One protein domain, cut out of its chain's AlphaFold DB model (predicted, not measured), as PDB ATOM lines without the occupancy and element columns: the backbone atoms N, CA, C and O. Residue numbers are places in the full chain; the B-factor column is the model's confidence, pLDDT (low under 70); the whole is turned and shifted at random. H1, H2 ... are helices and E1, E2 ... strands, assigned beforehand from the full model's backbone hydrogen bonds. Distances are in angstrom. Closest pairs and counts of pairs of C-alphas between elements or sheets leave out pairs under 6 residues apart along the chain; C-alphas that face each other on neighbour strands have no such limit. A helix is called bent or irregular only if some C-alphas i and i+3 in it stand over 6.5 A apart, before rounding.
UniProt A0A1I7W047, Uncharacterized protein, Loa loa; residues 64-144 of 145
ATOM      1  N   PRO A  64     204.320 -45.572  88.293       94.81
ATOM      2  CA  PRO A  64     203.626 -44.342  87.882       94.81
ATOM      3  C   PRO A  64     204.244 -43.612  86.677       94.81
ATOM      4  O   PRO A  64     203.599 -42.758  86.069       94.81
ATOM      5  N   LYS A  65     205.505 -43.908  86.339       95.38
ATOM      6  CA  LYS A  65     206.235 -43.282  85.229       95.38
ATOM      7  C   LYS A  65     205.963 -43.968  83.886       95.38
ATOM      8  O   LYS A  65     206.328 -43.411  82.854       95.38
ATOM      9  N   ILE A  66     205.338 -45.149  83.880       95.62
ATOM     10  CA  ILE A  66     204.991 -45.878  82.655       95.62
ATOM     11  C   ILE A  66     203.862 -45.128  81.930       95.62
ATOM     12  O   ILE A  66     202.867 -44.744  82.543       95.62
ATOM     13  N   LYS A  67     204.039 -44.900  80.623       94.88
ATOM     14  CA  LYS A  67     203.091 -44.187  79.738       94.88
ATOM     15  C   LYS A  67     202.510 -45.067  78.630       94.88
ATOM     16  O   LYS A  67     201.891 -44.570  77.701       94.88
ATOM     17  N   ILE A  68     202.760 -46.369  78.704       94.62
ATOM     18  CA  ILE A  68     202.212 -47.356  77.775       94.62
ATOM     19  C   ILE A  68     201.003 -47.995  78.466       94.62
ATOM     20  O   ILE A  68     201.132 -48.324  79.651       94.62
ATOM     21  N   PRO A  69     199.866 -48.182  77.765       93.94
ATOM     22  CA  PRO A  69     198.723 -48.895  78.311       93.94
ATOM     23  C   PRO A  69     199.123 -50.253  78.900       93.94
ATOM     24  O   PRO A  69     199.810 -51.040  78.247       93.94
ATOM     25  N   MET A  70     198.729 -50.518  80.144       94.69
ATOM     26  CA  MET A  70     199.149 -51.706  80.885       94.69
ATOM     27  C   MET A  70     198.015 -52.232  81.755       94.69
ATOM     28  O   MET A  70     197.375 -51.478  82.480       94.69
ATOM     29  N   VAL A  71     197.805 -53.547  81.735       95.62
ATOM     30  CA  VAL A  71     196.885 -54.219  82.655       95.62
ATOM     31  C   VAL A  71     197.693 -55.013  83.671       95.62
ATOM     32  O   VAL A  71     198.431 -55.930  83.318       95.62
ATOM     33  N   PHE A  72     197.544 -54.655  84.941       96.06
ATOM     34  CA  PHE A  72     198.078 -55.408  86.067       96.06
ATOM     35  C   PHE A  72     197.093 -56.499  86.463       96.06
ATOM     36  O   PHE A  72     195.883 -56.279  86.465       96.06
ATOM     37  N   MET A  73     197.603 -57.664  86.843       95.25
ATOM     38  CA  MET A  73     196.779 -58.794  87.246       95.25
ATOM     39  C   MET A  73     197.335 -59.447  88.505       95.25
ATOM     40  O   MET A  73     198.544 -59.631  88.615       95.25
ATOM     41  N   ASN A  74     196.452 -59.814  89.433       96.62
ATOM     42  CA  ASN A  74     196.799 -60.607  90.611       96.62
ATOM     43  C   ASN A  74     195.631 -61.516  91.028       96.62
ATOM     44  O   ASN A  74     194.487 -61.293  90.622       96.62
ATOM     45  N   ALA A  75     195.898 -62.509  91.877       96.19
ATOM     46  CA  ALA A  75     194.872 -63.347  92.501       96.19
ATOM     47  C   ALA A  75     194.750 -63.045  94.003       96.19
ATOM     48  O   ALA A  75     195.742 -62.774  94.678       96.19
ATOM     49  N   LEU A  76     193.532 -63.106  94.551       96.44
ATOM     50  CA  LEU A  76     193.294 -62.932  95.991       96.44
ATOM     51  C   LEU A  76     193.937 -64.032  96.843       96.44
ATOM     52  O   LEU A  76     194.276 -63.783  97.996       96.44
ATOM     53  N   ASP A  77     194.088 -65.233  96.285       95.50
ATOM     54  CA  ASP A  77     194.705 -66.390  96.930       95.50
ATOM     55  C   ASP A  77     196.184 -66.586  96.543       95.50
ATOM     56  O   ASP A  77     196.730 -67.671  96.754       95.50
ATOM     57  N   ASP A  78     196.852 -65.556  96.002       96.06
ATOM     58  CA  ASP A  78     198.298 -65.585  95.751       96.06
ATOM     59  C   ASP A  78     199.081 -65.651  97.086       96.06
ATOM     60  O   ASP A  78     199.009 -64.718  97.893       96.06
ATOM     61  N   PRO A  79     199.851 -66.729  97.346       92.56
ATOM     62  CA  PRO A  79     200.600 -66.882  98.592       92.56
ATOM     63  C   PRO A  79     201.881 -66.034  98.660       92.56
ATOM     64  O   PRO A  79     202.493 -65.953  99.725       92.56
ATOM     65  N   LEU A  80     202.329 -65.454  97.543       92.31
ATOM     66  CA  LEU A  80     203.558 -64.666  97.432       92.31
ATOM     67  C   LEU A  80     203.294 -63.160  97.369       92.31
ATOM     68  O   LEU A  80     204.130 -62.387  97.839       92.31
ATOM     69  N   VAL A  81     202.154 -62.743  96.813       93.62
ATOM     70  CA  VAL A  81     201.788 -61.326  96.658       93.62
ATOM     71  C   VAL A  81     200.601 -60.978  97.569       93.62
ATOM     72  O   VAL A  81     199.450 -60.995  97.127       93.62
ATOM     73  N   PRO A  82     200.847 -60.651  98.854       92.62
ATOM     74  CA  PRO A  82     199.786 -60.289  99.787       92.62
ATOM     75  C   PRO A  82     199.122 -58.946  99.436       92.62
ATOM     76  O   PRO A  82     199.703 -58.132  98.709       92.62
ATOM     77  N   PRO A  83     197.943 -58.651 100.024       95.25
ATOM     78  CA  PRO A  83     197.200 -57.417  99.780       95.25
ATOM     79  C   PRO A  83     198.021 -56.134  99.850       95.25
ATOM     80  O   PRO A  83     197.882 -55.277  98.982       95.25
ATOM     81  N   CYS A  84     198.920 -56.003 100.824       94.19
ATOM     82  CA  CYS A  84     199.741 -54.804 100.975       94.19
ATOM     83  C   CYS A  84     200.645 -54.495  99.766       94.19
ATOM     84  O   CYS A  84     201.028 -53.341  99.601       94.19
ATOM     85  N   LEU A  85     200.964 -55.482  98.917       94.00
ATOM     86  CA  LEU A  85     201.789 -55.277  97.723       94.00
ATOM     87  C   LEU A  85     200.964 -54.896  96.492       94.00
ATOM     88  O   LEU A  85     201.382 -54.027  95.730       94.00
ATOM     89  N   TRP A  86     199.793 -55.508  96.292       95.75
ATOM     90  CA  TRP A  86     198.971 -55.222  95.112       95.75
ATOM     91  C   TRP A  86     197.985 -54.062  95.316       95.75
ATOM     92  O   TRP A  86     197.581 -53.436  94.336       95.75
ATOM     93  N   HIS A  87     197.616 -53.720  96.559       97.19
ATOM     94  CA  HIS A  87     196.710 -52.600  96.852       97.19
ATOM     95  C   HIS A  87     197.191 -51.257  96.276       97.19
ATOM     96  O   HIS A  87     196.394 -50.621  95.585       97.19
ATOM     97  N   PRO A  88     198.458 -50.836  96.472       96.88
ATOM     98  CA  PRO A  88     198.949 -49.574  95.919       96.88
ATOM     99  C   PRO A  88     198.895 -49.530  94.387       96.88
ATOM    100  O   PRO A  88     198.593 -48.495  93.800       96.88
ATOM    101  N   VAL A  89     199.140 -50.666  93.724       97.06
ATOM    102  CA  VAL A  89     199.057 -50.776  92.258       97.06
ATOM    103  C   VAL A  89     197.609 -50.632  91.788       97.06
ATOM    104  O   VAL A  89     197.347 -49.946  90.803       97.06
ATOM    105  N   ARG A  90     196.651 -51.217  92.517       97.50
ATOM    106  CA  ARG A  90     195.218 -51.064  92.239       97.50
ATOM    107  C   ARG A  90     194.744 -49.622  92.411       97.50
ATOM    108  O   ARG A  90     193.984 -49.134  91.584       97.50
ATOM    109  N   GLU A  91     195.175 -48.947  93.475       97.62
ATOM    110  CA  GLU A  91     194.851 -47.532  93.709       97.62
ATOM    111  C   GLU A  91     195.426 -46.639  92.611       97.62
ATOM    112  O   GLU A  91     194.730 -45.766  92.099       97.62
ATOM    113  N   LEU A  92     196.663 -46.909  92.187       96.62
ATOM    114  CA  LEU A  92     197.289 -46.209  91.072       96.62
ATOM    115  C   LEU A  92     196.534 -46.432  89.754       96.62
ATOM    116  O   LEU A  92     196.333 -45.481  89.005       96.62
ATOM    117  N   ALA A  93     196.096 -47.663  89.475       97.06
ATOM    118  CA  ALA A  93     195.321 -47.969  88.275       97.06
ATOM    119  C   ALA A  93     193.946 -47.283  88.261       97.06
ATOM    120  O   ALA A  93     193.461 -46.913  87.202       97.06
ATOM    121  N   ALA A  94     193.337 -47.044  89.426       96.62
ATOM    122  CA  ALA A  94     192.051 -46.349  89.514       96.62
ATOM    123  C   ALA A  94     192.118 -44.860  89.122       96.62
ATOM    124  O   ALA A  94     191.080 -44.264  88.841       96.62
ATOM    125  N   ILE A  95     193.309 -44.253  89.125       96.19
ATOM    126  CA  ILE A  95     193.503 -42.825  88.819       96.19
ATOM    127  C   ILE A  95     194.352 -42.569  87.567       96.19
ATOM    128  O   ILE A  95     194.464 -41.423  87.137       96.19
ATOM    129  N   ASN A  96     194.988 -43.597  87.003       95.50
ATOM    130  CA  ASN A  96     195.873 -43.469  85.849       95.50
ATOM    131  C   ASN A  96     195.186 -44.003  84.588       95.50
ATOM    132  O   ASN A  96     194.913 -45.194  84.492       95.50
ATOM    133  N   GLU A  97     194.980 -43.129  83.602       93.81
ATOM    134  CA  GLU A  97     194.308 -43.443  82.331       93.81
ATOM    135  C   GLU A  97     194.978 -44.561  81.515       93.81
ATOM    136  O   GLU A  97     194.318 -45.223  80.721       93.81
ATOM    137  N   TYR A  98     196.276 -44.807  81.720       94.50
ATOM    138  CA  TYR A  98     197.002 -45.864  81.015       94.50
ATOM    139  C   TYR A  98     196.836 -47.239  81.669       94.50
ATOM    140  O   TYR A  98     197.270 -48.234  81.092       94.50
ATOM    141  N   PHE A  99     196.284 -47.335  82.881       96.94
ATOM    142  CA  PHE A  99     196.373 -48.556  83.680       96.94
ATOM    143  C   PHE A  99     195.019 -49.215  83.926       96.94
ATOM    144  O   PHE A  99     194.060 -48.587  84.356       96.94
ATOM    145  N   GLY A 100     194.981 -50.533  83.737       95.69
ATOM    146  CA  GLY A 100     193.916 -51.408  84.217       95.69
ATOM    147  C   GLY A 100     194.416 -52.309  85.344       95.69
ATOM    148  O   GLY A 100     195.600 -52.636  85.410       95.69
ATOM    149  N   PHE A 101     193.517 -52.746  86.224       97.38
ATOM    150  CA  PHE A 101     193.840 -53.719  87.269       97.38
ATOM    151  C   PHE A 101     192.780 -54.819  87.333       97.38
ATOM    152  O   PHE A 101     191.594 -54.538  87.494       97.38
ATOM    153  N   VAL A 102     193.217 -56.075  87.256       96.62
ATOM    154  CA  VAL A 102     192.370 -57.265  87.347       96.62
ATOM    155  C   VAL A 102     192.735 -58.055  88.595       96.62
ATOM    156  O   VAL A 102     193.879 -58.460  88.789       96.62
ATOM    157  N   LEU A 103     191.734 -58.301  89.436       96.81
ATOM    158  CA  LEU A 103     191.871 -59.118  90.633       96.81
ATOM    159  C   LEU A 103     190.962 -60.332  90.521       96.81
ATOM    160  O   LEU A 103     189.738 -60.194  90.569       96.81
ATOM    161  N   THR A 104     191.540 -61.518  90.380       95.94
ATOM    162  CA  THR A 104     190.754 -62.752  90.370       95.94
ATOM    163  C   THR A 104     190.542 -63.266  91.789       95.94
ATOM    164  O   THR A 104     191.355 -63.052  92.690       95.94
ATOM    165  N   LYS A 105     189.429 -63.974  92.012       95.44
ATOM    166  CA  LYS A 105     189.182 -64.640  93.297       95.44
ATOM    167  C   LYS A 105     190.161 -65.793  93.535       95.44
ATOM    168  O   LYS A 105     190.561 -66.016  94.673       95.44
ATOM    169  N   HIS A 106     190.505 -66.501  92.460       93.31
ATOM    170  CA  HIS A 106     191.364 -67.673  92.474       93.31
ATOM    171  C   HIS A 106     192.363 -67.639  91.324       93.31
ATOM    172  O   HIS A 106     192.087 -67.079  90.259       93.31
ATOM    173  N   GLY A 107     193.502 -68.275  91.550       91.31
ATOM    174  CA  GLY A 107     194.585 -68.420  90.583       91.31
ATOM    175  C   GLY A 107     195.916 -68.710  91.266       91.31
ATOM    176  O   GLY A 107     196.806 -69.281  90.649       91.31
ATOM    177  N   GLY A 108     196.065 -68.383  92.550       92.88
ATOM    178  CA  GLY A 108     197.360 -68.425  93.215       92.88
ATOM    179  C   GLY A 108     198.405 -67.617  92.440       92.88
ATOM    180  O   GLY A 108     198.077 -66.737  91.650       92.88
ATOM    181  N   HIS A 109     199.679 -67.957  92.624       92.69
ATOM    182  CA  HIS A 109     200.762 -67.255  91.931       92.69
ATOM    183  C   HIS A 109     200.945 -67.692  90.467       92.69
ATOM    184  O   HIS A 109     201.339 -66.905  89.614       92.69
ATOM    185  N   LEU A 110     200.683 -68.971  90.167       91.50
ATOM    186  CA  LEU A 110     200.989 -69.589  88.865       91.50
ATOM    187  C   LEU A 110     199.768 -70.200  88.163       91.50
ATOM    188  O   LEU A 110     199.902 -70.752  87.075       91.50
ATOM    189  N   GLY A 111     198.576 -70.140  88.753       89.69
ATOM    190  CA  GLY A 111     197.393 -70.823  88.219       89.69
ATOM    191  C   GLY A 111     196.806 -70.181  86.966       89.69
ATOM    192  O   GLY A 111     196.038 -70.843  86.275       89.69
ATOM    193  N   PHE A 112     197.218 -68.963  86.600       91.62
ATOM    194  CA  PHE A 112     196.884 -68.377  85.295       91.62
ATOM    195  C   PHE A 112     197.472 -69.175  84.123       91.62
ATOM    196  O   PHE A 112     196.895 -69.181  83.038       91.62
ATOM    197  N   LEU A 113     198.576 -69.897  84.360       89.00
ATOM    198  CA  LEU A 113     199.170 -70.808  83.386       89.00
ATOM    199  C   LEU A 113     198.361 -72.098  83.199       89.00
ATOM    200  O   LEU A 113     198.749 -72.868  82.344       89.00
ATOM    201  N   GLU A 114     197.302 -72.341  83.983       85.88
ATOM    202  CA  GLU A 114     196.318 -73.432  83.851       85.88
ATOM    203  C   GLU A 114     196.853 -74.775  83.308       85.88
ATOM    204  O   GLU A 114     197.156 -74.932  82.130       85.88
ATOM    205  N   GLY A 115     196.860 -75.826  84.120       78.62
ATOM    206  CA  GLY A 115     197.229 -77.146  83.621       78.62
ATOM    207  C   GLY A 115     197.185 -78.222  84.684       78.62
ATOM    208  O   GLY A 115     196.974 -77.957  85.870       78.62
ATOM    209  N   SER A 116     197.400 -79.458  84.246       69.69
ATOM    210  CA  SER A 116     197.682 -80.556  85.170       69.69
ATOM    211  C   SER A 116     199.060 -80.349  85.809       69.69
ATOM    212  O   SER A 116     199.941 -79.743  85.209       69.69
ATOM    213  N   SER A 117     199.277 -80.852  87.027       68.44
ATOM    214  CA  SER A 117     200.439 -80.517  87.877       68.44
ATOM    215  C   SER A 117     201.836 -80.764  87.275       68.44
ATOM    216  O   SER A 117     202.827 -80.412  87.907       68.44
ATOM    217  N   ILE A 118     201.933 -81.383  86.095       72.31
ATOM    218  CA  ILE A 118     203.194 -81.729  85.428       72.31
ATOM    219  C   ILE A 118     203.506 -80.777  84.257       72.31
ATOM    220  O   ILE A 118     204.680 -80.543  83.981       72.31
ATOM    221  N   ALA A 119     202.500 -80.191  83.596       78.12
ATOM    222  CA  ALA A 119     202.702 -79.232  82.508       78.12
ATOM    223  C   ALA A 119     201.488 -78.298  82.330       78.12
ATOM    224  O   ALA A 119     200.347 -78.761  82.463       78.12
ATOM    225  N   PRO A 120     201.714 -77.015  81.984       80.00
ATOM    226  CA  PRO A 120     200.659 -76.124  81.512       80.00
ATOM    227  C   PRO A 120     199.906 -76.733  80.327       80.00
ATOM    228  O   PRO A 120     200.473 -77.497  79.539       80.00
ATOM    229  N   ASN A 121     198.639 -76.365  80.177       85.38
ATOM    230  CA  ASN A 121     197.904 -76.631  78.950       85.38
ATOM    231  C   ASN A 121     198.558 -75.890  77.773       85.38
ATOM    232  O   ASN A 121     199.253 -74.893  77.951       85.38
ATOM    233  N   SER A 122     198.300 -76.353  76.547       88.31
ATOM    234  CA  SER A 122     198.769 -75.666  75.334       88.31
ATOM    235  C   SER A 122     198.145 -74.281  75.146       88.31
ATOM    236  O   SER A 122     198.737 -73.438  74.479       88.31
ATOM    237  N   VAL A 123     196.957 -74.063  75.716       91.50
ATOM    238  CA  VAL A 123     196.287 -72.766  75.813       91.50
ATOM    239  C   VAL A 123     195.816 -72.602  77.248       91.50
ATOM    240  O   VAL A 123     194.991 -73.377  77.736       91.50
ATOM    241  N   THR A 124     196.345 -71.590  77.913       93.50
ATOM    242  CA  THR A 124     196.139 -71.318  79.332       93.50
ATOM    243  C   THR A 124     195.023 -70.298  79.549       93.50
ATOM    244  O   THR A 124     194.517 -69.682  78.604       93.50
ATOM    245  N   TRP A 125     194.623 -70.094  80.805       93.38
ATOM    246  CA  TRP A 125     193.692 -69.019  81.145       93.38
ATOM    247  C   TRP A 125     194.279 -67.649  80.776       93.38
ATOM    248  O   TRP A 125     193.561 -66.808  80.236       93.38
ATOM    249  N   LEU A 126     195.585 -67.451  81.001       93.88
ATOM    250  CA  LEU A 126     196.286 -66.214  80.656       93.88
ATOM    251  C   LEU A 126     196.255 -65.941  79.148       93.88
ATOM    252  O   LEU A 126     195.994 -64.810  78.748       93.88
ATOM    253  N   ASP A 127     196.460 -66.968  78.320       94.88
ATOM    254  CA  ASP A 127     196.439 -66.816  76.859       94.88
ATOM    255  C   ASP A 127     195.064 -66.355  76.373       94.88
ATOM    256  O   ASP A 127     194.953 -65.403  75.600       94.88
ATOM    257  N   ARG A 128     193.999 -66.991  76.880       95.50
ATOM    258  CA  ARG A 128     192.620 -66.601  76.556       95.50
ATOM    259  C   ARG A 128     192.332 -65.177  77.013       95.50
ATOM    260  O   ARG A 128     191.773 -64.403  76.247       95.50
ATOM    261  N   PHE A 129     192.757 -64.813  78.223       94.81
ATOM    262  CA  PHE A 129     192.590 -63.458  78.741       94.81
ATOM    263  C   PHE A 129     193.281 -62.405  77.863       94.81
ATOM    264  O   PHE A 129     192.673 -61.383  77.554       94.81
ATOM    265  N   ILE A 130     194.522 -62.650  77.434       94.94
ATOM    266  CA  ILE A 130     195.271 -61.718  76.578       94.94
ATOM    267  C   ILE A 130     194.572 -61.534  75.226       94.94
ATOM    268  O   ILE A 130     194.451 -60.402  74.759       94.94
ATOM    269  N   VAL A 131     194.098 -62.620  74.609       96.31
ATOM    270  CA  VAL A 131     193.383 -62.556  73.322       96.31
ATOM    271  C   VAL A 131     192.068 -61.793  73.458       96.31
ATOM    272  O   VAL A 131     191.802 -60.901  72.657       96.31
ATOM    273  N   GLU A 132     191.270 -62.087  74.485       95.50
ATOM    274  CA  GLU A 132     190.011 -61.374  74.743       95.50
ATOM    275  C   GLU A 132     190.243 -59.883  75.022       95.50
ATOM    276  O   GLU A 132     189.523 -59.033  74.495       95.50
ATOM    277  N   LEU A 133     191.280 -59.543  75.793       93.62
ATOM    278  CA  LEU A 133     191.666 -58.154  76.037       93.62
ATOM    279  C   LEU A 133     192.053 -57.449  74.731       93.62
ATOM    280  O   LEU A 133     191.576 -56.347  74.474       93.62
ATOM    281  N   ALA A 134     192.880 -58.080  73.894       93.38
ATOM    282  CA  ALA A 134     193.283 -57.518  72.608       93.38
ATOM    283  C   ALA A 134     192.079 -57.309  71.674       93.38
ATOM    284  O   ALA A 134     191.928 -56.229  71.107       93.38
ATOM    285  N   ASN A 135     191.185 -58.299  71.570       94.50
ATOM    286  CA  ASN A 135     189.950 -58.187  70.792       94.50
ATOM    287  C   ASN A 135     189.060 -57.045  71.304       94.50
ATOM    288  O   ASN A 135     188.546 -56.263  70.509       94.50
ATOM    289  N   SER A 136     188.916 -56.912  72.626       91.19
ATOM    290  CA  SER A 136     188.115 -55.846  73.244       91.19
ATOM    291  C   SER A 136     188.670 -54.456  72.931       91.19
ATOM    292  O   SER A 136     187.899 -53.524  72.722       91.19
ATOM    293  N   VAL A 137     189.999 -54.311  72.871       89.44
ATOM    294  CA  VAL A 137     190.650 -53.050  72.487       89.44
ATOM    295  C   VAL A 137     190.354 -52.693  71.031       89.44
ATOM    296  O   VAL A 137     190.080 -51.530  70.754       89.44
ATOM    297  N   VAL A 138     190.370 -53.669  70.116       91.75
ATOM    298  CA  VAL A 138     190.017 -53.438  68.702       91.75
ATOM    299  C   VAL A 138     188.571 -52.963  68.580       91.75
ATOM    300  O   VAL A 138     188.323 -51.938  67.959       91.75
ATOM    301  N   VAL A 139     187.630 -53.647  69.241       91.62
ATOM    302  CA  VAL A 139     186.208 -53.260  69.219       91.62
ATOM    303  C   VAL A 139     186.003 -51.853  69.788       91.62
ATOM    304  O   VAL A 139     185.326 -51.038  69.173       91.62
ATOM    305  N   ALA A 140     186.617 -51.542  70.932       87.25
ATOM    306  CA  ALA A 140     186.495 -50.221  71.549       87.25
ATOM    307  C   ALA A 140     187.113 -49.099  70.695       87.25
ATOM    308  O   ALA A 140     186.658 -47.960  70.767       87.25
ATOM    309  N   TYR A 141     188.147 -49.409  69.908       85.56
ATOM    310  CA  TYR A 141     188.740 -48.470  68.962       85.56
ATOM    311  C   TYR A 141     187.811 -48.221  67.768       85.56
ATOM    312  O   TYR A 141     187.534 -47.063  67.462       85.56
ATOM    313  N   ASP A 142     187.269 -49.282  67.166       86.38
ATOM    314  CA  ASP A 142     186.355 -49.186  66.020       86.38
ATOM    315  C   ASP A 142     185.044 -48.450  66.372       86.38
ATOM    316  O   ASP A 142     184.468 -47.777  65.525       86.38
ATOM    317  N   GLU A 143     184.569 -48.538  67.622       77.44
ATOM    318  CA  GLU A 143     183.399 -47.784  68.112       77.44
ATOM    319  C   GLU A 143     183.695 -46.303  68.428       77.44
ATOM    320  O   GLU A 143     182.768 -45.531  68.690       77.44
ATOM    321  N   SER A 144     184.972 -45.906  68.452       70.25
ATOM    322  CA  SER A 144     185.407 -44.536  68.758       70.25
ATOM    323  C   SER A 144     185.650 -43.653  67.524       70.25
ATOM    324  O   SER A 144     185.868 -42.449  67.694       70.25
TER     325      SER A 144
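AT A GLANCE: This is residues 64 to 144 of the 145 residues of an uncharacterized protein of Loa loa (UniProt A0A1I7W047). A small, loose model: two parallel strands side by side, E1 and E2, have helix H1 packed over one face, while the longest helix, H2, runs lengthwise beyond the other face across a gap, apart from E1 and H1. A long looping link, residues 105 to 124, joins E2 to H2 round one end of the sheet, and residues 134 to 144, of which 134 to 142 belong to H2, stick out free. The printed part has 81 residues, with two named helices and two named strands in the order E1, H1, E2, H2; the class is mixed, helices and strands, and the sheet's order is E1, E2, parallel. The whole is loose, with a radius of gyration of the C-alphas of 14.5 A and spans of 43 by 32 by 20 A.

IN THESE COORDINATES: E1 is residues 70 to 75, 17.0 A from first to last C-alpha, and begins at C-alpha 70 (199.149, -51.706, 80.885). E2 is residues 99 to 104, 16.7 A long. H1 is residues 83 to 95, 18.6 A long; it is only just irregular, with C-alphas 85 and 88 6.6 A apart. H2 is residues 125 to 142, 26.0 A long, from C-alpha 125 at (193.692, -69.019, 81.145) to C-alpha 142 at (186.355, -49.186, 66.020).

HOW THE PARTS SIT: E1 and E2 are parallel neighbours, with 18 degrees between their directions. C-alphas 71 and 100 face each other at 4.4 A. N 72 and O 100 are within hydrogen-bond range at 2.8 A, as are N 102 and O 72 at 2.8 A. E1, H1 and E2 form a strand-helix-strand unit, two parallel neighbour strands with a helix between them along the chain, and its crossover is right-handed. The closest C-alphas of H1 and E2 are those of Ala 93 and Phe 99, 4.8 A apart. Those of E1 and H1 are Asn 74 and Trp 86, 7.3 A apart. H2 is apart from E1 and from H1, with no C-alpha within 8 A of either. In H2 every O i to N i+4 pair is within hydrogen-bond range; in H1 6 of 9 are.

THE WHOLE: The two C-alphas farthest apart, those of Ile 118 and Ser 144, are 44.5 A apart. The printed part has no cut. The link from H1 to E2 is tight, that from E1 to H1 short, and that from E2 to H2 long, with 20 residues. Within the long link, residues 115 to 116 pair antiparallel with residues 119 to 120. The mean pLDDT of the printed part is 92.0, and residues 116 to 117 are under 70.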